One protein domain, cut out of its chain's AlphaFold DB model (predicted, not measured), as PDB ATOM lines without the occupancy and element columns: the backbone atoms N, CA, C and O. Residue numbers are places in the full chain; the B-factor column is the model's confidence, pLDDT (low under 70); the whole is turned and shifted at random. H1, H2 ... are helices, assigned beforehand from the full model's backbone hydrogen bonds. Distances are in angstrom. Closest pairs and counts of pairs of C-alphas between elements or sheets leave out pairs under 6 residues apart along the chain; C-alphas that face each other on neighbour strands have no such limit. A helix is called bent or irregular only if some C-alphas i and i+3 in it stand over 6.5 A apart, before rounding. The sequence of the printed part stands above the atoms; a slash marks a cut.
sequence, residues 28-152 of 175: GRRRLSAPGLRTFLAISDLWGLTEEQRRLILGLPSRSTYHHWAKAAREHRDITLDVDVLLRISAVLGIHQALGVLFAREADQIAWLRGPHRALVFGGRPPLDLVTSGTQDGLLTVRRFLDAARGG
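AT A GLANCE: This is residues 28 to 152 of the 175 residues of the protein "DUF2384 domain-containing protein" of bacterium YEK0313 (UniProt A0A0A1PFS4). What shape does the model have? A long helix, H4, runs through the middle of an elongated all-helix body, with H1 crossing it and H3 set crosswise on H1 at one end, and H7 side by side with H4 at the other. Short H2 fills in near the first group, while H5 and H6 sit beside the H4 and H7 pair. What are the counts and the size? The printed part has 125 residues with seven named helices, H1 to H7 in chain order, and no named strand. It is compact, with a radius of gyration of the C-alphas of 14.4 A and spans of 41 by 25 by 24 A.

HOW THE PARTS SIT: What does the first helix meet? H1, residues 28 to 46, touches H3, residues 63 to 74, about perpendicular at 82 degrees, with its residues 34 to 41 alone; the closest C-alphas are those of Ala 34 and Ala 73, 4.8 A apart. H1 also touches the hub H4, residues 83 to 102, at a steep tilt of 48 degrees, the same way, closest at the C-alphas of Phe 40 and Ile 89, 6.2 A. H2, residues 51 to 57, touches no helix but is close but not clearly touching to H1, for instance, with the C-alphas of Ser 44 and Arg 54 closest at 6.9 A. What else does H4 meet? It touches H7, residues 136 to 150, at a shallow tilt of 27 degrees, the same way, closest at the C-alphas of Ile 95 and Arg 143, 5.0 A. H4 and H5, residues 106 to 114, only just touch, with 3 pairs of C-alphas within 8 A, and only at the corner, closest at the C-alphas of Leu 99 and Gln 109, 5.7 A. Where is H6, residues 127 to 131? It touches H5, closest at the C-alphas of Leu 113 and Pro 127, 5.2 A. It touches H7, closest at the C-alphas of Val 131 and Leu 139, 4.9 A. How are the backbones and the packing? In H2, H3, H4, H5, H6 and H7 every O i to N i+4 pair is within hydrogen-bond range; in H1 13 of 15 are. The helix packing is mostly crossed, but only just, with 1 of 3 tilted pairs shallow.

IN THESE COORDINATES: Where does H1 lie? It begins at C-alpha 28 (33.128, -11.113, 3.961) and is 27.2 A long. It is irregular, with C-alphas 31 and 34 7.1 A apart, and has a kink of 30 degrees near residue 35. How long are the other longer helices? H3 measures 16.6 A, H4 28.5 A and H7 21.3 A, and H7 ends at C-alpha 150 (37.393, -0.132, -22.693).

THE WHOLE: How far does it reach? The two C-alphas farthest apart, those of Ser 64 and Gly 152, are 42.6 A apart. Is it unbroken and confident? The printed part has no cut, and no printed residue is under 70 in pLDDT. Which link is long? That from H5 to H6, residues 115 to 126.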
ATOM      1  N   GLY A  28      32.800 -11.588   5.299       92.56
ATOM      2  CA  GLY A  28      33.128 -11.113   3.961       92.56
ATOM      3  C   GLY A  28      33.736  -9.715   3.989       92.56
ATOM      4  O   GLY A  28      34.806  -9.501   3.416       92.56
ATOM      5  N   ARG A  29      33.121  -8.783   4.724       95.00
ATOM      6  CA  ARG A  29      33.655  -7.423   4.887       95.00
ATOM      7  C   ARG A  29      35.025  -7.430   5.548       95.00
ATOM      8  O   ARG A  29      35.939  -6.817   5.001       95.00
ATOM      9  N   ARG A  30      35.204  -8.150   6.660       95.25
ATOM     10  CA  ARG A  30      36.502  -8.255   7.352       95.25
ATOM     11  C   ARG A  30      37.597  -8.771   6.416       95.25
ATOM     12  O   ARG A  30      38.650  -8.147   6.310       95.25
ATOM     13  N   ARG A  31      37.308  -9.833   5.654       95.12
ATOM     14  CA  ARG A  31      38.238 -10.409   4.665       95.12
ATOM     15  C   ARG A  31      38.656  -9.406   3.583       95.12
ATOM     16  O   ARG A  31      39.806  -9.419   3.155       95.12
ATOM     17  N   LEU A  32      37.737  -8.557   3.122       95.56
ATOM     18  CA  LEU A  32      37.985  -7.593   2.040       95.56
ATOM     19  C   LEU A  32      38.607  -6.272   2.519       95.56
ATOM     20  O   LEU A  32      39.261  -5.587   1.737       95.56
ATOM     21  N   SER A  33      38.406  -5.910   3.785       97.62
ATOM     22  CA  SER A  33      38.692  -4.569   4.302       97.62
ATOM     23  C   SER A  33      40.176  -4.213   4.301       97.62
ATOM     24  O   SER A  33      40.572  -3.256   3.640       97.62
ATOM     25  N   ALA A  34      41.012  -4.980   5.006       97.69
ATOM     26  CA  ALA A  34      42.446  -4.697   5.097       97.69
ATOM     27  C   ALA A  34      43.163  -4.719   3.727       97.69
ATOM     28  O   ALA A  34      43.848  -3.742   3.413       97.69
ATOM     29  N   PRO A  35      43.020  -5.761   2.876       97.94
ATOM     30  CA  PRO A  35      43.643  -5.753   1.553       97.94
ATOM     31  C   PRO A  35      43.072  -4.664   0.638       97.94
ATOM     32  O   PRO A  35      43.850  -3.967  -0.007       97.94
ATOM     33  N   GLY A  36      41.749  -4.459   0.626       98.19
ATOM     34  CA  GLY A  36      41.120  -3.420  -0.191       98.19
ATOM     35  C   GLY A  36      41.621  -2.021   0.166       98.19
ATOM     36  O   GLY A  36      41.954  -1.239  -0.725       98.19
ATOM     37  N   LEU A  37      41.754  -1.724   1.463       98.62
ATOM     38  CA  LEU A  37      42.277  -0.439   1.913       98.62
ATOM     39  C   LEU A  37      43.763  -0.266   1.579       98.62
ATOM     40  O   LEU A  37      44.154   0.822   1.168       98.62
ATOM     41  N   ARG A  38      44.595  -1.312   1.696       98.69
ATOM     42  CA  ARG A  38      46.003  -1.236   1.262       98.69
ATOM     43  C   ARG A  38      46.118  -0.895  -0.223       98.69
ATOM     44  O   ARG A  38      46.874   0.007  -0.571       98.69
ATOM     45  N   THR A  39      45.345  -1.567  -1.075       98.75
ATOM     46  CA  THR A  39      45.334  -1.286  -2.518       98.75
ATOM     47  C   THR A  39      44.855   0.136  -2.799       98.75
ATOM     48  O   THR A  39      45.485   0.847  -3.576       98.75
ATOM     49  N   PHE A  40      43.798   0.594  -2.124       98.81
ATOM     50  CA  PHE A  40      43.343   1.982  -2.224       98.81
ATOM     51  C   PHE A  40      44.440   2.987  -1.842       98.81
ATOM     52  O   PHE A  40      44.610   3.990  -2.533       98.81
ATOM     53  N   LEU A  41      45.186   2.737  -0.760       98.75
ATOM     54  CA  LEU A  41      46.273   3.619  -0.330       98.75
ATOM     55  C   LEU A  41      47.394   3.676  -1.372       98.75
ATOM     56  O   LEU A  41      47.824   4.775  -1.702       98.75
ATOM     57  N   ALA A  42      47.789   2.533  -1.940       98.69
ATOM     58  CA  ALA A  42      48.796   2.478  -2.999       98.69
ATOM     59  C   ALA A  42      48.353   3.241  -4.261       98.69
ATOM     60  O   ALA A  42      49.110   4.054  -4.784       98.69
ATOM     61  N   ILE A  43      47.102   3.059  -4.703       98.69
ATOM     62  CA  ILE A  43      46.528   3.821  -5.827       98.69
ATOM     63  C   ILE A  43      46.483   5.318  -5.497       98.69
ATOM     64  O   ILE A  43      46.802   6.152  -6.338       98.69
ATOM     65  N   SER A  44      46.116   5.675  -4.266       98.50
ATOM     66  CA  SER A  44      46.062   7.073  -3.829       98.50
ATOM     67  C   SER A  44      47.441   7.732  -3.809       98.50
ATOM     68  O   SER A  44      47.549   8.916  -4.119       98.50
ATOM     69  N   ASP A  45      48.478   6.984  -3.429       98.38
ATOM     70  CA  ASP A  45      49.869   7.439  -3.481       98.38
ATOM     71  C   ASP A  45      50.304   7.643  -4.938       98.38
ATOM     72  O   ASP A  45      50.793   8.720  -5.279       98.38
ATOM     73  N   LEU A  46      50.018   6.674  -5.814       98.06
ATOM     74  CA  LEU A  46      50.294   6.754  -7.250       98.06
ATOM     75  C   LEU A  46      49.604   7.959  -7.914       98.06
ATOM     76  O   LEU A  46      50.203   8.688  -8.701       98.06
ATOM     77  N   TRP A  47      48.339   8.202  -7.580       98.06
ATOM     78  CA  TRP A  47      47.580   9.337  -8.107       98.06
ATOM     79  C   TRP A  47      47.978  10.670  -7.470       98.06
ATOM     80  O   TRP A  47      47.481  11.713  -7.902       98.06
ATOM     81  N   GLY A  48      48.853  10.666  -6.458       97.69
ATOM     82  CA  GLY A  48      49.305  11.855  -5.739       97.69
ATOM     83  C   GLY A  48      48.181  12.550  -4.969       97.69
ATOM     84  O   GLY A  48      48.106  13.780  -4.983       97.69
ATOM     85  N   LEU A  49      47.270  11.780  -4.365       98.50
ATOM     86  CA  LEU A  49      46.118  12.317  -3.638       98.50
ATOM     87  C   LEU A  49      46.506  12.828  -2.254       98.50
ATOM     88  O   LEU A  49      47.213  12.141  -1.503       98.50
ATOM     89  N   THR A  50      45.939  13.972  -1.872       98.44
ATOM     90  CA  THR A  50      46.051  14.519  -0.515       98.44
ATOM     91  C   THR A  50      45.243  13.696   0.495       98.44
ATOM     92  O   THR A  50      44.354  12.923   0.133       98.44
ATOM     93  N   GLU A  51      45.524  13.867   1.791       98.31
ATOM     94  CA  GLU A  51      44.742  13.227   2.863       98.31
ATOM     95  C   GLU A  51      43.246  13.578   2.756       98.31
ATOM     96  O   GLU A  51      42.384  12.714   2.910       98.31
ATOM     97  N   GLU A  52      42.939  14.838   2.451       98.50
ATOM     98  CA  GLU A  52      41.571  15.323   2.292       98.50
ATOM     99  C   GLU A  52      40.856  14.644   1.122       98.50
ATOM    100  O   GLU A  52      39.762  14.112   1.304       98.50
ATOM    101  N   GLN A  53      41.503  14.555  -0.044       98.69
ATOM    102  CA  GLN A  53      40.951  13.866  -1.215       98.69
ATOM    103  C   GLN A  53      40.699  12.381  -0.937       98.69
ATOM    104  O   GLN A  53      39.646  11.851  -1.292       98.69
ATOM    105  N   ARG A  54      41.630  11.705  -0.251       98.69
ATOM    106  CA  ARG A  54      41.449  10.301   0.151       98.69
ATOM    107  C   ARG A  54      40.238  10.142   1.061       98.69
ATOM    108  O   ARG A  54      39.447   9.222   0.871       98.69
ATOM    109  N   ARG A  55      40.072  11.039   2.035       98.62
ATOM    110  CA  ARG A  55      38.913  11.026   2.935       98.62
ATOM    111  C   ARG A  55      37.623  11.299   2.172       98.62
ATOM    112  O   ARG A  55      36.675  10.553   2.380       98.62
ATOM    113  N   LEU A  56      37.589  12.280   1.268       98.56
ATOM    114  CA  LEU A  56      36.428  12.546   0.411       98.56
ATOM    115  C   LEU A  56      36.011  11.287  -0.357       98.56
ATOM    116  O   LEU A  56      34.860  10.862  -0.254       98.56
ATOM    117  N   ILE A  57      36.956  10.621  -1.028       98.69
ATOM    118  CA  ILE A  57      36.686   9.370  -1.752       98.69
ATOM    119  C   ILE A  57      36.070   8.308  -0.830       98.69
ATOM    120  O   ILE A  57      35.088   7.667  -1.206       98.69
ATOM    121  N   LEU A  58      36.595   8.162   0.390       98.50
ATOM    122  CA  LEU A  58      36.138   7.187   1.388       98.50
ATOM    123  C   LEU A  58      34.847   7.582   2.133       98.50
ATOM    124  O   LEU A  58      34.465   6.875   3.062       98.50
ATOM    125  N   GLY A  59      34.167   8.671   1.754       97.69
ATOM    126  CA  GLY A  59      32.920   9.103   2.405       97.69
ATOM    127  C   GLY A  59      33.131  10.012   3.619       97.69
ATOM    128  O   GLY A  59      32.314  10.036   4.532       97.69
ATOM    129  N   LEU A  60      34.238  10.752   3.629       97.25
ATOM    130  CA  LEU A  60      34.633  11.728   4.644       97.25
ATOM    131  C   LEU A  60      34.649  11.175   6.089       97.25
ATOM    132  O   LEU A  60      34.096  11.803   6.996       97.25
ATOM    133  N   PRO A  61      35.333  10.042   6.364       97.81
ATOM    134  CA  PRO A  61      35.544   9.612   7.741       97.81
ATOM    135  C   PRO A  61      36.307  10.690   8.522       97.81
ATOM    136  O   PRO A  61      37.039  11.511   7.947       97.81
ATOM    137  N   SER A  62      36.178  10.681   9.850       98.25
ATOM    138  CA  SER A  62      36.981  11.559  10.704       98.25
ATOM    139  C   SER A  62      38.478  11.315  10.464       98.25
ATOM    140  O   SER A  62      38.902  10.231  10.048       98.25
ATOM    141  N   ARG A  63      39.300  12.332  10.733       98.06
ATOM    142  CA  ARG A  63      40.752  12.238  10.550       98.06
ATOM    143  C   ARG A  63      41.354  11.092  11.372       98.06
ATOM    144  O   ARG A  63      42.150  10.318  10.851       98.06
ATOM    145  N   SER A  64      40.933  10.941  12.628       98.06
ATOM    146  CA  SER A  64      41.395   9.864  13.511       98.06
ATOM    147  C   SER A  64      40.979   8.480  13.010       98.06
ATOM    148  O   SER A  64      41.812   7.574  12.995       98.06
ATOM    149  N   THR A  65      39.739   8.321  12.536       98.25
ATOM    150  CA  THR A  65      39.251   7.064  11.951       98.25
ATOM    151  C   THR A  65      40.060   6.679  10.714       98.25
ATOM    152  O   THR A  65      40.530   5.546  10.619       98.25
ATOM    153  N   TYR A  66      40.298   7.630   9.804       98.50
ATOM    154  CA  TYR A  66      41.120   7.400   8.615       98.50
ATOM    155  C   TYR A  66      42.541   6.941   8.974       98.50
ATOM    156  O   TYR A  66      43.009   5.923   8.460       98.50
ATOM    157  N   HIS A  67      43.214   7.648   9.890       98.38
ATOM    158  CA  HIS A  67      44.573   7.295  10.317       98.38
ATOM    159  C   HIS A  67      44.632   5.939  11.017       98.38
ATOM    160  O   HIS A  67      45.552   5.163  10.757       98.38
ATOM    161  N   HIS A  68      43.640   5.618  11.853       98.31
ATOM    162  CA  HIS A  68      43.528   4.298  12.472       98.31
ATOM    163  C   HIS A  68      43.433   3.203  11.407       98.31
ATOM    164  O   HIS A  68      44.207   2.244  11.445       98.31
ATOM    165  N   TRP A  69      42.511   3.342  10.449       98.38
ATOM    166  CA  TRP A  69      42.326   2.362   9.382       98.38
ATOM    167  C   TRP A  69      43.587   2.206   8.529       98.38
ATOM    168  O   TRP A  69      44.024   1.082   8.288       98.38
ATOM    169  N   ALA A  70      44.205   3.317   8.118       98.12
ATOM    170  CA  ALA A  70      45.411   3.296   7.296       98.12
ATOM    171  C   ALA A  70      46.590   2.633   8.022       98.12
ATOM    172  O   ALA A  70      47.298   1.818   7.427       98.12
ATOM    173  N   LYS A  71      46.776   2.936   9.313       98.25
ATOM    174  CA  LYS A  71      47.793   2.291  10.154       98.25
ATOM    175  C   LYS A  71      47.542   0.789  10.269       98.25
ATOM    176  O   LYS A  71      48.434   0.004   9.967       98.25
ATOM    177  N   ALA A  72      46.328   0.389  10.647       98.00
ATOM    178  CA  ALA A  72      45.977  -1.018  10.810       98.00
ATOM    179  C   ALA A  72      46.160  -1.812   9.503       98.00
ATOM    180  O   ALA A  72      46.766  -2.879   9.516       98.00
ATOM    181  N   ALA A  73      45.726  -1.262   8.365       97.19
ATOM    182  CA  ALA A  73      45.878  -1.916   7.070       97.19
ATOM    183  C   ALA A  73      47.350  -2.105   6.667       97.19
ATOM    184  O   ALA A  73      47.693  -3.181   6.170       97.19
ATOM    185  N   ARG A  74      48.211  -1.098   6.898       96.25
ATOM    186  CA  ARG A  74      49.666  -1.157   6.643       96.25
ATOM    187  C   ARG A  74      50.386  -2.154   7.550       96.25
ATOM    188  O   ARG A  74      51.288  -2.839   7.097       96.25
ATOM    189  N   GLU A  75      49.949  -2.275   8.798       97.56
ATOM    190  CA  GLU A  75      50.462  -3.255   9.767       97.56
ATOM    191  C   GLU A  75      49.856  -4.658   9.576       97.56
ATOM    192  O   GLU A  75      50.016  -5.517  10.437       97.56
ATOM    193  N   HIS A  76      49.131  -4.896   8.475       95.06
ATOM    194  CA  HIS A  76      48.454  -6.164   8.185       95.06
ATOM    195  C   HIS A  76      47.485  -6.625   9.290       95.06
ATOM    196  O   HIS A  76      47.193  -7.814   9.408       95.06
ATOM    197  N   ARG A  77      46.945  -5.685  10.076       96.44
ATOM    198  CA  ARG A  77      45.928  -5.964  11.092       96.44
ATOM    199  C   ARG A  77      44.541  -6.041  10.469       96.44
ATOM    200  O   ARG A  77      44.230  -5.358   9.490       96.44
ATOM    201  N   ASP A  78      43.695  -6.849  11.091       93.50
ATOM    202  CA  ASP A  78      42.294  -6.952  10.716       93.50
ATOM    203  C   ASP A  78      41.535  -5.670  11.055       93.50
ATOM    204  O   ASP A  78      41.629  -5.126  12.156       93.50
ATOM    205  N   ILE A  79      40.728  -5.231  10.096       96.88
ATOM    206  CA  ILE A  79      39.745  -4.161  10.234       96.88
ATOM    207  C   ILE A  79      38.458  -4.607   9.545       96.88
ATOM    208  O   ILE A  79      38.493  -5.433   8.633       96.88
ATOM    209  N   THR A  80      37.330  -4.040   9.953       97.12
ATOM    210  CA  THR A  80      36.046  -4.262   9.283       97.12
ATOM    211  C   THR A  80      35.493  -2.911   8.874       97.12
ATOM    212  O   THR A  80      35.083  -2.124   9.722       97.12
ATOM    213  N   LEU A  81      35.525  -2.637   7.575       97.62
ATOM    214  CA  LEU A  81      34.963  -1.435   6.978       97.62
ATOM    215  C   LEU A  81      33.476  -1.632   6.682       97.62
ATOM    216  O   LEU A  81      33.000  -2.749   6.440       97.62
ATOM    217  N   ASP A  82      32.748  -0.522   6.655       95.94
ATOM    218  CA  ASP A  82      31.356  -0.525   6.239       95.94
ATOM    219  C   ASP A  82      31.191  -0.787   4.745       95.94
ATOM    220  O   ASP A  82      32.109  -0.597   3.944       95.94
ATOM    221  N   VAL A  83      29.993  -1.248   4.372       95.00
ATOM    222  CA  VAL A  83      29.667  -1.584   2.979       95.00
ATOM    223  C   VAL A  83      29.907  -0.387   2.062       95.00
ATOM    224  O   VAL A  83      30.505  -0.557   1.006       95.00
ATOM    225  N   ASP A  84      29.515   0.819   2.479       96.19
ATOM    226  CA  ASP A  84      29.718   2.041   1.692       96.19
ATOM    227  C   ASP A  84      31.202   2.288   1.376       96.19
ATOM    228  O   ASP A  84      31.576   2.455   0.214       96.19
ATOM    229  N   VAL A  85      32.073   2.196   2.387       98.06
ATOM    230  CA  VAL A  85      33.525   2.368   2.219       98.06
ATOM    231  C   VAL A  85      34.094   1.303   1.280       98.06
ATOM    232  O   VAL A  85      34.887   1.616   0.392       98.06
ATOM    233  N   LEU A  86      33.664   0.046   1.419       97.62
ATOM    234  CA  LEU A  86      34.088  -1.038   0.527       97.62
ATOM    235  C   LEU A  86      33.614  -0.827  -0.916       97.62
ATOM    236  O   LEU A  86      34.357  -1.132  -1.851       97.62
ATOM    237  N   LEU A  87      32.407  -0.295  -1.120       96.88
ATOM    238  CA  LEU A  87      31.892   0.028  -2.452       96.88
ATOM    239  C   LEU A  87      32.656   1.198  -3.086       96.88
ATOM    240  O   LEU A  87      32.967   1.136  -4.275       96.88
ATOM    241  N   ARG A  88      33.024   2.216  -2.301       98.50
ATOM    242  CA  ARG A  88      33.885   3.331  -2.740       98.50
ATOM    243  C   ARG A  88      35.276   2.851  -3.143       98.50
ATOM    244  O   ARG A  88      35.745   3.165  -4.235       98.50
ATOM    245  N   ILE A  89      35.899   2.013  -2.311       98.62
ATOM    246  CA  ILE A  89      37.175   1.354  -2.630       98.62
ATOM    247  C   ILE A  89      37.031   0.549  -3.929       98.62
ATOM    248  O   ILE A  89      37.820   0.725  -4.852       98.62
ATOM    249  N   SER A  90      35.983  -0.269  -4.058       98.06
ATOM    250  CA  SER A  90      35.703  -1.031  -5.283       98.06
ATOM    251  C   SER A  90      35.583  -0.141  -6.527       98.06
ATOM    252  O   SER A  90      36.062  -0.516  -7.598       98.06
ATOM    253  N   ALA A  91      34.980   1.046  -6.410       98.50
ATOM    254  CA  ALA A  91      34.903   1.999  -7.513       98.50
ATOM    255  C   ALA A  91      36.290   2.512  -7.930       98.50
ATOM    256  O   ALA A  91      36.604   2.471  -9.118       98.50
ATOM    257  N   VAL A  92      37.140   2.898  -6.974       98.75
ATOM    258  CA  VAL A  92      38.524   3.345  -7.238       98.75
ATOM    259  C   VAL A  92      39.356   2.248  -7.895       98.75
ATOM    260  O   VAL A  92      40.043   2.501  -8.882       98.75
ATOM    261  N   LEU A  93      39.265   1.019  -7.385       98.69
ATOM    262  CA  LEU A  93      39.964  -0.135  -7.954       98.69
ATOM    263  C   LEU A  93      39.511  -0.395  -9.398       98.69
ATOM    264  O   LEU A  93      40.348  -0.640 -10.262       98.69
ATOM    265  N   GLY A  94      38.207  -0.283  -9.671       98.19
ATOM    266  CA  GLY A  94      37.658  -0.404 -11.023       98.19
ATOM    267  C   GLY A  94      38.142   0.698 -11.970       98.19
ATOM    268  O   GLY A  94      38.498   0.401 -13.106       98.19
ATOM    269  N   ILE A  95      38.219   1.949 -11.500       98.50
ATOM    270  CA  ILE A  95      38.779   3.073 -12.272       98.50
ATOM    271  C   ILE A  95      40.240   2.788 -12.630       98.50
ATOM    272  O   ILE A  95      40.604   2.853 -13.800       98.50
ATOM    273  N   HIS A  96      41.068   2.428 -11.645       98.44
ATOM    274  CA  HIS A  96      42.480   2.129 -11.881       98.44
ATOM    275  C   HIS A  96      42.668   0.955 -12.850       98.44
ATOM    276  O   HIS A  96      43.460   1.051 -13.783       98.44
ATOM    277  N   GLN A  97      41.893  -0.120 -12.684       97.88
ATOM    278  CA  GLN A  97      41.929  -1.262 -13.595       97.88
ATOM    279  C   GLN A  97      41.553  -0.863 -15.029       97.88
ATOM    280  O   GLN A  97      42.225  -1.274 -15.973       97.88
ATOM    281  N   ALA A  98      40.493  -0.071 -15.206       97.00
ATOM    282  CA  ALA A  98      40.047   0.355 -16.528       97.00
ATOM    283  C   ALA A  98      41.074   1.273 -17.213       97.00
ATOM    284  O   ALA A  98      41.331   1.107 -18.404       97.00
ATOM    285  N   LEU A  99      41.723   2.168 -16.461       96.81
ATOM    286  CA  LEU A  99      42.859   2.951 -16.956       96.81
ATOM    287  C   LEU A  99      44.026   2.047 -17.382       96.81
ATOM    288  O   LEU A  99      44.602   2.259 -18.443       96.81
ATOM    289  N   GLY A 100      44.331   1.006 -16.604       96.25
ATOM    290  CA  GLY A 100      45.358   0.017 -16.945       96.25
ATOM    291  C   GLY A 100      45.098  -0.746 -18.244       96.25
ATOM    292  O   GLY A 100      46.042  -1.146 -18.915       96.25
ATOM    293  N   VAL A 101      43.831  -0.927 -18.620       95.44
ATOM    294  CA  VAL A 101      43.456  -1.526 -19.910       95.44
ATOM    295  C   VAL A 101      43.588  -0.522 -21.056       95.44
ATOM    296  O   VAL A 101      44.000  -0.892 -22.149       95.44
ATOM    297  N   LEU A 102      43.221   0.738 -20.818       92.88
ATOM    298  CA  LEU A 102      43.171   1.775 -21.852       92.88
ATOM    299  C   LEU A 102      44.540   2.375 -22.193       92.88
ATOM    300  O   LEU A 102      44.713   2.893 -23.293       92.88
ATOM    301  N   PHE A 103      45.502   2.325 -21.271       94.06
ATOM    302  CA  PHE A 103      46.791   2.995 -21.424       94.06
ATOM    303  C   PHE A 103      47.956   2.048 -21.146       94.06
ATOM    304  O   PHE A 103      48.032   1.429 -20.084       94.06
ATOM    305  N   ALA A 104      48.920   2.015 -22.068       92.25
ATOM    306  CA  ALA A 104      50.109   1.170 -21.957       92.25
ATOM    307  C   ALA A 104      51.083   1.630 -20.857       92.25
ATOM    308  O   ALA A 104      51.781   0.809 -20.264       92.25
ATOM    309  N   ARG A 105      51.155   2.940 -20.588       94.69
ATOM    310  CA  ARG A 105      52.058   3.524 -19.588       94.69
ATOM    311  C   ARG A 105      51.269   4.126 -18.437       94.69
ATOM    312  O   ARG A 105      50.315   4.869 -18.644       94.69
ATOM    313  N   GLU A 106      51.749   3.897 -17.219       94.19
ATOM    314  CA  GLU A 106      51.169   4.475 -16.002       94.19
ATOM    315  C   GLU A 106      51.144   6.013 -16.042       94.19
ATOM    316  O   GLU A 106      50.147   6.628 -15.677       94.19
ATOM    317  N   ALA A 107      52.193   6.642 -16.579       94.88
ATOM    318  CA  ALA A 107      52.249   8.096 -16.740       94.88
ATOM    319  C   ALA A 107      51.074   8.652 -17.567       94.88
ATOM    320  O   ALA A 107      50.547   9.713 -17.235       94.88
ATOM    321  N   ASP A 108      50.625   7.919 -18.589       96.12
ATOM    322  CA  ASP A 108      49.531   8.347 -19.465       96.12
ATOM    323  C   ASP A 108      48.177   8.208 -18.752       96.12
ATOM    324  O   ASP A 108      47.307   9.065 -18.903       96.12
ATOM    325  N   GLN A 109      48.028   7.197 -17.885       95.62
ATOM    326  CA  GLN A 109      46.861   7.054 -17.002       95.62
ATOM    327  C   GLN A 109      46.728   8.264 -16.071       95.62
ATOM    328  O   GLN A 109      45.643   8.832 -15.923       95.62
ATOM    329  N   ILE A 110      47.841   8.674 -15.452       96.88
ATOM    330  CA  ILE A 110      47.880   9.823 -14.541       96.88
ATOM    331  C   ILE A 110      47.636  11.130 -15.291       96.88
ATOM    332  O   ILE A 110      46.867  11.968 -14.814       96.88
ATOM    333  N   ALA A 111      48.248  11.295 -16.466       96.50
ATOM    334  CA  ALA A 111      48.042  12.461 -17.314       96.50
ATOM    335  C   ALA A 111      46.577  12.587 -17.751       96.50
ATOM    336  O   ALA A 111      46.016  13.676 -17.663       96.50
ATOM    337  N   TRP A 112      45.928  11.484 -18.141       96.38
ATOM    338  CA  TRP A 112      44.506  11.479 -18.487       96.38
ATOM    339  C   TRP A 112      43.621  11.850 -17.291       96.38
ATOM    340  O   TRP A 112      42.712  12.668 -17.418       96.38
ATOM    341  N   LEU A 113      43.905  11.287 -16.113       97.06
ATOM    342  CA  LEU A 113      43.105  11.517 -14.909       97.06
ATOM    343  C   LEU A 113      43.197  12.974 -14.421       97.06
ATOM    344  O   LEU A 113      42.214  13.522 -13.919       97.06
ATOM    345  N   ARG A 114      44.375  13.595 -14.554       97.31
ATOM    346  CA  ARG A 114      44.669  14.959 -14.078       97.31
ATOM    347  C   ARG A 114      44.517  16.042 -15.148       97.31
ATOM    348  O   ARG A 114      44.457  17.218 -14.801       97.31
ATOM    349  N   GLY A 115      44.494  15.671 -16.422       96.06
ATOM    350  CA  GLY A 115      44.352  16.592 -17.542       96.06
ATOM    351  C   GLY A 115      42.891  16.966 -17.801       96.06
ATOM    352  O   GLY A 115      41.994  16.184 -17.494       96.06
ATOM    353  N   PRO A 116      42.622  18.151 -18.379       95.62
ATOM    354  CA  PRO A 116      41.268  18.544 -18.755       95.62
ATOM    355  C   PRO A 116      40.663  17.545 -19.749       95.62
ATOM    356  O   PRO A 116      41.327  17.138 -20.706       95.62
ATOM    357  N   HIS A 117      39.390  17.185 -19.562       93.56
ATOM    358  CA  HIS A 117      38.709  16.223 -20.426       93.56
ATOM    359  C   HIS A 117      37.441  16.806 -21.061       93.56
ATOM    360  O   HIS A 117      36.591  17.390 -20.391       93.56
ATOM    361  N   ARG A 118      37.293  16.623 -22.381       89.25
ATOM    362  CA  ARG A 118      36.227  17.259 -23.182       89.25
ATOM    363  C   ARG A 118      34.868  16.567 -23.118       89.25
ATOM    364  O   ARG A 118      33.869  17.183 -23.468       89.25
ATOM    365  N   ALA A 119      34.816  15.303 -22.700       89.06
ATOM    366  CA  ALA A 119      33.536  14.620 -22.532       89.06
ATOM    367  C   ALA A 119      32.613  15.409 -21.590       89.06
ATOM    368  O   ALA A 119      33.046  15.878 -20.537       89.06
ATOM    369  N   LEU A 120      31.338  15.513 -21.978       90.06
ATOM    370  CA  LEU A 120      30.335  16.369 -21.334       90.06
ATOM    371  C   LEU A 120      30.269  16.168 -19.815       90.06
ATOM    372  O   LEU A 120      30.155  17.132 -19.067       90.06
ATOM    373  N   VAL A 121      30.413  14.919 -19.369       91.25
ATOM    374  CA  VAL A 121      30.366  14.525 -17.957       91.25
ATOM    375  C   VAL A 121      31.444  15.178 -17.083       91.25
ATOM    376  O   VAL A 121      31.239  15.340 -15.883       91.25
ATOM    377  N   PHE A 122      32.573  15.585 -17.669       94.19
ATOM    378  CA  PHE A 122      33.660  16.257 -16.952       94.19
ATOM    379  C   PHE A 122      33.642  17.779 -17.135       94.19
ATOM    380  O   PHE A 122      34.361  18.487 -16.434       94.19
ATOM    381  N   GLY A 123      32.838  18.307 -18.067       91.56
ATOM    382  CA  GLY A 123      32.689  19.749 -18.274       91.56
ATOM    383  C   GLY A 123      34.008  20.486 -18.543       91.56
ATOM    384  O   GLY A 123      34.186  21.604 -18.063       91.56
ATOM    385  N   GLY A 124      34.959  19.850 -19.237       92.62
ATOM    386  CA  GLY A 124      36.286  20.415 -19.511       92.62
ATOM    387  C   GLY A 124      37.279  20.319 -18.348       92.62
ATOM    388  O   GLY A 124      38.431  20.719 -18.508       92.62
ATOM    389  N   ARG A 125      36.867  19.794 -17.190       96.62
ATOM    390  CA  ARG A 125      37.725  19.626 -16.011       96.62
ATOM    391  C   ARG A 125      38.426  18.267 -16.009       96.62
ATOM    392  O   ARG A 125      38.054  17.380 -16.784       96.62
ATOM    393  N   PRO A 126      39.433  18.087 -15.143       97.81
ATOM    394  CA  PRO A 126      40.024  16.783 -14.909       97.81
ATOM    395  C   PRO A 126      39.014  15.754 -14.392       97.81
ATOM    396  O   PRO A 126      38.250  16.062 -13.474       97.81
ATOM    397  N   PRO A 127      39.036  14.504 -14.890       98.06
ATOM    398  CA  PRO A 127      38.253  13.416 -14.309       98.06
ATOM    399  C   PRO A 127      38.524  13.221 -12.807       98.06
ATOM    400  O   PRO A 127      37.621  12.832 -12.062       98.06
ATOM    401  N   LEU A 128      39.740  13.543 -12.338       98.31
ATOM    402  CA  LEU A 128      40.102  13.494 -10.921       98.31
ATOM    403  C   LEU A 128      39.232  14.394 -10.029       98.31
ATOM    404  O   LEU A 128      38.956  14.027  -8.884       98.31
ATOM    405  N   ASP A 129      38.775  15.542 -10.529       98.19
ATOM    406  CA  ASP A 129      37.904  16.448  -9.770       98.19
ATOM    407  C   ASP A 129      36.597  15.737  -9.398       98.19
ATOM    408  O   ASP A 129      36.115  15.826  -8.268       98.19
ATOM    409  N   LEU A 130      36.051  14.954 -10.332       97.75
ATOM    410  CA  LEU A 130      34.829  14.193 -10.104       97.75
ATOM    411  C   LEU A 130      35.068  13.000  -9.164       97.75
ATOM    412  O   LEU A 130      34.260  12.765  -8.258       97.75
ATOM    413  N   VAL A 131      36.202  12.300  -9.314       98.44
ATOM    414  CA  VAL A 131      36.638  11.224  -8.397       98.44
ATOM    415  C   VAL A 131      36.753  11.737  -6.960       98.44
ATOM    416  O   VAL A 131      36.351  11.054  -6.021       98.44
ATOM    417  N   THR A 132      37.282  12.947  -6.781       98.38
ATOM    418  CA  THR A 132      37.544  13.549  -5.464       98.38
ATOM    419  C   THR A 132      36.406  14.433  -4.948       98.38
ATOM    420  O   THR A 132      36.533  15.010  -3.875       98.38
ATOM    421  N   SER A 133      35.255  14.467  -5.630       96.88
ATOM    422  CA  SER A 133      34.080  15.268  -5.239       96.88
ATOM    423  C   SER A 133      33.437  14.867  -3.902       96.88
ATOM    424  O   SER A 133      32.554  15.557  -3.403       96.88
ATOM    425  N   GLY A 134      33.818  13.714  -3.340       95.06
ATOM    426  CA  GLY A 134      33.217  13.131  -2.136       95.06
ATOM    427  C   GLY A 134      31.947  12.313  -2.391       95.06
ATOM    428  O   GLY A 134      31.526  11.508  -1.549       95.06
ATOM    429  N   THR A 135      31.351  12.451  -3.574       96.62
ATOM    430  CA  THR A 135      30.120  11.747  -3.938       96.62
ATOM    431  C   THR A 135      30.412  10.333  -4.434       96.62
ATOM    432  O   THR A 135      31.364  10.092  -5.176       96.62
ATOM    433  N   GLN A 136      29.560   9.381  -4.047       96.94
ATOM    434  CA  GLN A 136      29.622   8.020  -4.586       96.94
ATOM    435  C   GLN A 136      29.306   8.012  -6.087       96.94
ATOM    436  O   GLN A 136      29.917   7.264  -6.848       96.94
ATOM    437  N   ASP A 137      28.371   8.859  -6.529       97.06
ATOM    438  CA  ASP A 137      28.029   8.937  -7.947       97.06
ATOM    439  C   ASP A 137      29.185   9.480  -8.796       97.06
ATOM    440  O   ASP A 137      29.427   8.941  -9.868       97.06
ATOM    441  N   GLY A 138      29.973  10.441  -8.301       97.25
ATOM    442  CA  GLY A 138      31.164  10.917  -9.007       97.25
ATOM    443  C   GLY A 138      32.147   9.786  -9.323       97.25
ATOM    444  O   GLY A 138      32.575   9.634 -10.470       97.25
ATOM    445  N   LEU A 139      32.421   8.915  -8.345       98.19
ATOM    446  CA  LEU A 139      33.240   7.714  -8.547       98.19
ATOM    447  C   LEU A 139      32.626   6.773  -9.590       98.19
ATOM    448  O   LEU A 139      33.305   6.325 -10.517       98.19
ATOM    449  N   LEU A 140      31.337   6.458  -9.450       98.06
ATOM    450  CA  LEU A 140      30.665   5.520 -10.349       98.06
ATOM    451  C   LEU A 140      30.530   6.067 -11.770       98.06
ATOM    452  O   LEU A 140      30.588   5.300 -12.725       98.06
ATOM    453  N   THR A 141      30.386   7.375 -11.924       97.44
ATOM    454  CA  THR A 141      30.299   8.046 -13.215       97.44
ATOM    455  C   THR A 141      31.621   7.954 -13.973       97.44
ATOM    456  O   THR A 141      31.618   7.521 -15.126       97.44
ATOM    457  N   VAL A 142      32.754   8.224 -13.316       97.81
ATOM    458  CA  VAL A 142      34.092   8.034 -13.916       97.81
ATOM    459  C   VAL A 142      34.325   6.561 -14.262       97.81
ATOM    460  O   VAL A 142      34.779   6.240 -15.359       97.81
ATOM    461  N   ARG A 143      33.961   5.645 -13.354       97.44
ATOM    462  CA  ARG A 143      34.078   4.201 -13.589       97.44
ATOM    463  C   ARG A 143      33.278   3.750 -14.811       97.44
ATOM    464  O   ARG A 143      33.831   3.083 -15.673       97.44
ATOM    465  N   ARG A 144      31.996   4.120 -14.896       95.69
ATOM    466  CA  ARG A 144      31.114   3.761 -16.020       95.69
ATOM    467  C   ARG A 144      31.626   4.329 -17.339       95.69
ATOM    468  O   ARG A 144      31.587   3.627 -18.343       95.69
ATOM    469  N   PHE A 145      32.131   5.563 -17.326       95.56
ATOM    470  CA  PHE A 145      32.755   6.173 -18.498       95.56
ATOM    471  C   PHE A 145      33.932   5.323 -19.004       95.56
ATOM    472  O   PHE A 145      33.980   4.967 -20.181       95.56
ATOM    473  N   LEU A 146      34.848   4.937 -18.110       95.81
ATOM    474  CA  LEU A 146      36.012   4.120 -18.468       95.81
ATOM    475  C   LEU A 146      35.633   2.688 -18.868       95.81
ATOM    476  O   LEU A 146      36.210   2.144 -19.806       95.81
ATOM    477  N   ASP A 147      34.652   2.089 -18.190       94.31
ATOM    478  CA  ASP A 147      34.116   0.767 -18.524       94.31
ATOM    479  C   ASP A 147      33.506   0.747 -19.934       94.31
ATOM    480  O   ASP A 147      33.712  -0.210 -20.681       94.31
ATOM    481  N   ALA A 148      32.811   1.817 -20.327       91.25
ATOM    482  CA  ALA A 148      32.277   1.959 -21.676       91.25
ATOM    483  C   ALA A 148      33.388   2.187 -22.716       91.25
ATOM    484  O   ALA A 148      33.348   1.587 -23.790       91.25
ATOM    485  N   ALA A 149      34.406   2.991 -22.394       89.19
ATOM    486  CA  ALA A 149      35.550   3.219 -23.279       89.19
ATOM    487  C   ALA A 149      36.327   1.921 -23.557       89.19
ATOM    488  O   ALA A 149      36.536   1.567 -24.715       89.19
ATOM    489  N   ARG A 150      36.673   1.147 -22.518       87.75
ATOM    490  CA  ARG A 150      37.393  -0.132 -22.693       87.75
ATOM    491  C   ARG A 150      36.537  -1.234 -23.325       87.75
ATOM    492  O   ARG A 150      37.077  -2.229 -23.791       87.75
ATOM    493  N   GLY A 151      35.212  -1.081 -23.300       83.50
ATOM    494  CA  GLY A 151      34.259  -1.948 -23.993       83.50
ATOM    495  C   GLY A 151      33.996  -1.546 -25.449       83.50
ATOM    496  O   GLY A 151      33.158  -2.176 -26.085       83.50
ATOM    497  N   GLY A 152      34.657  -0.498 -25.962       77.94
ATOM    498  CA  GLY A 152      34.482  -0.005 -27.334       77.94
ATOM    499  C   GLY A 152      33.186   0.778 -27.574       77.94
ATOM    500  O   GLY A 152      32.825   1.020 -28.719       77.94
TER     501      GLY A 152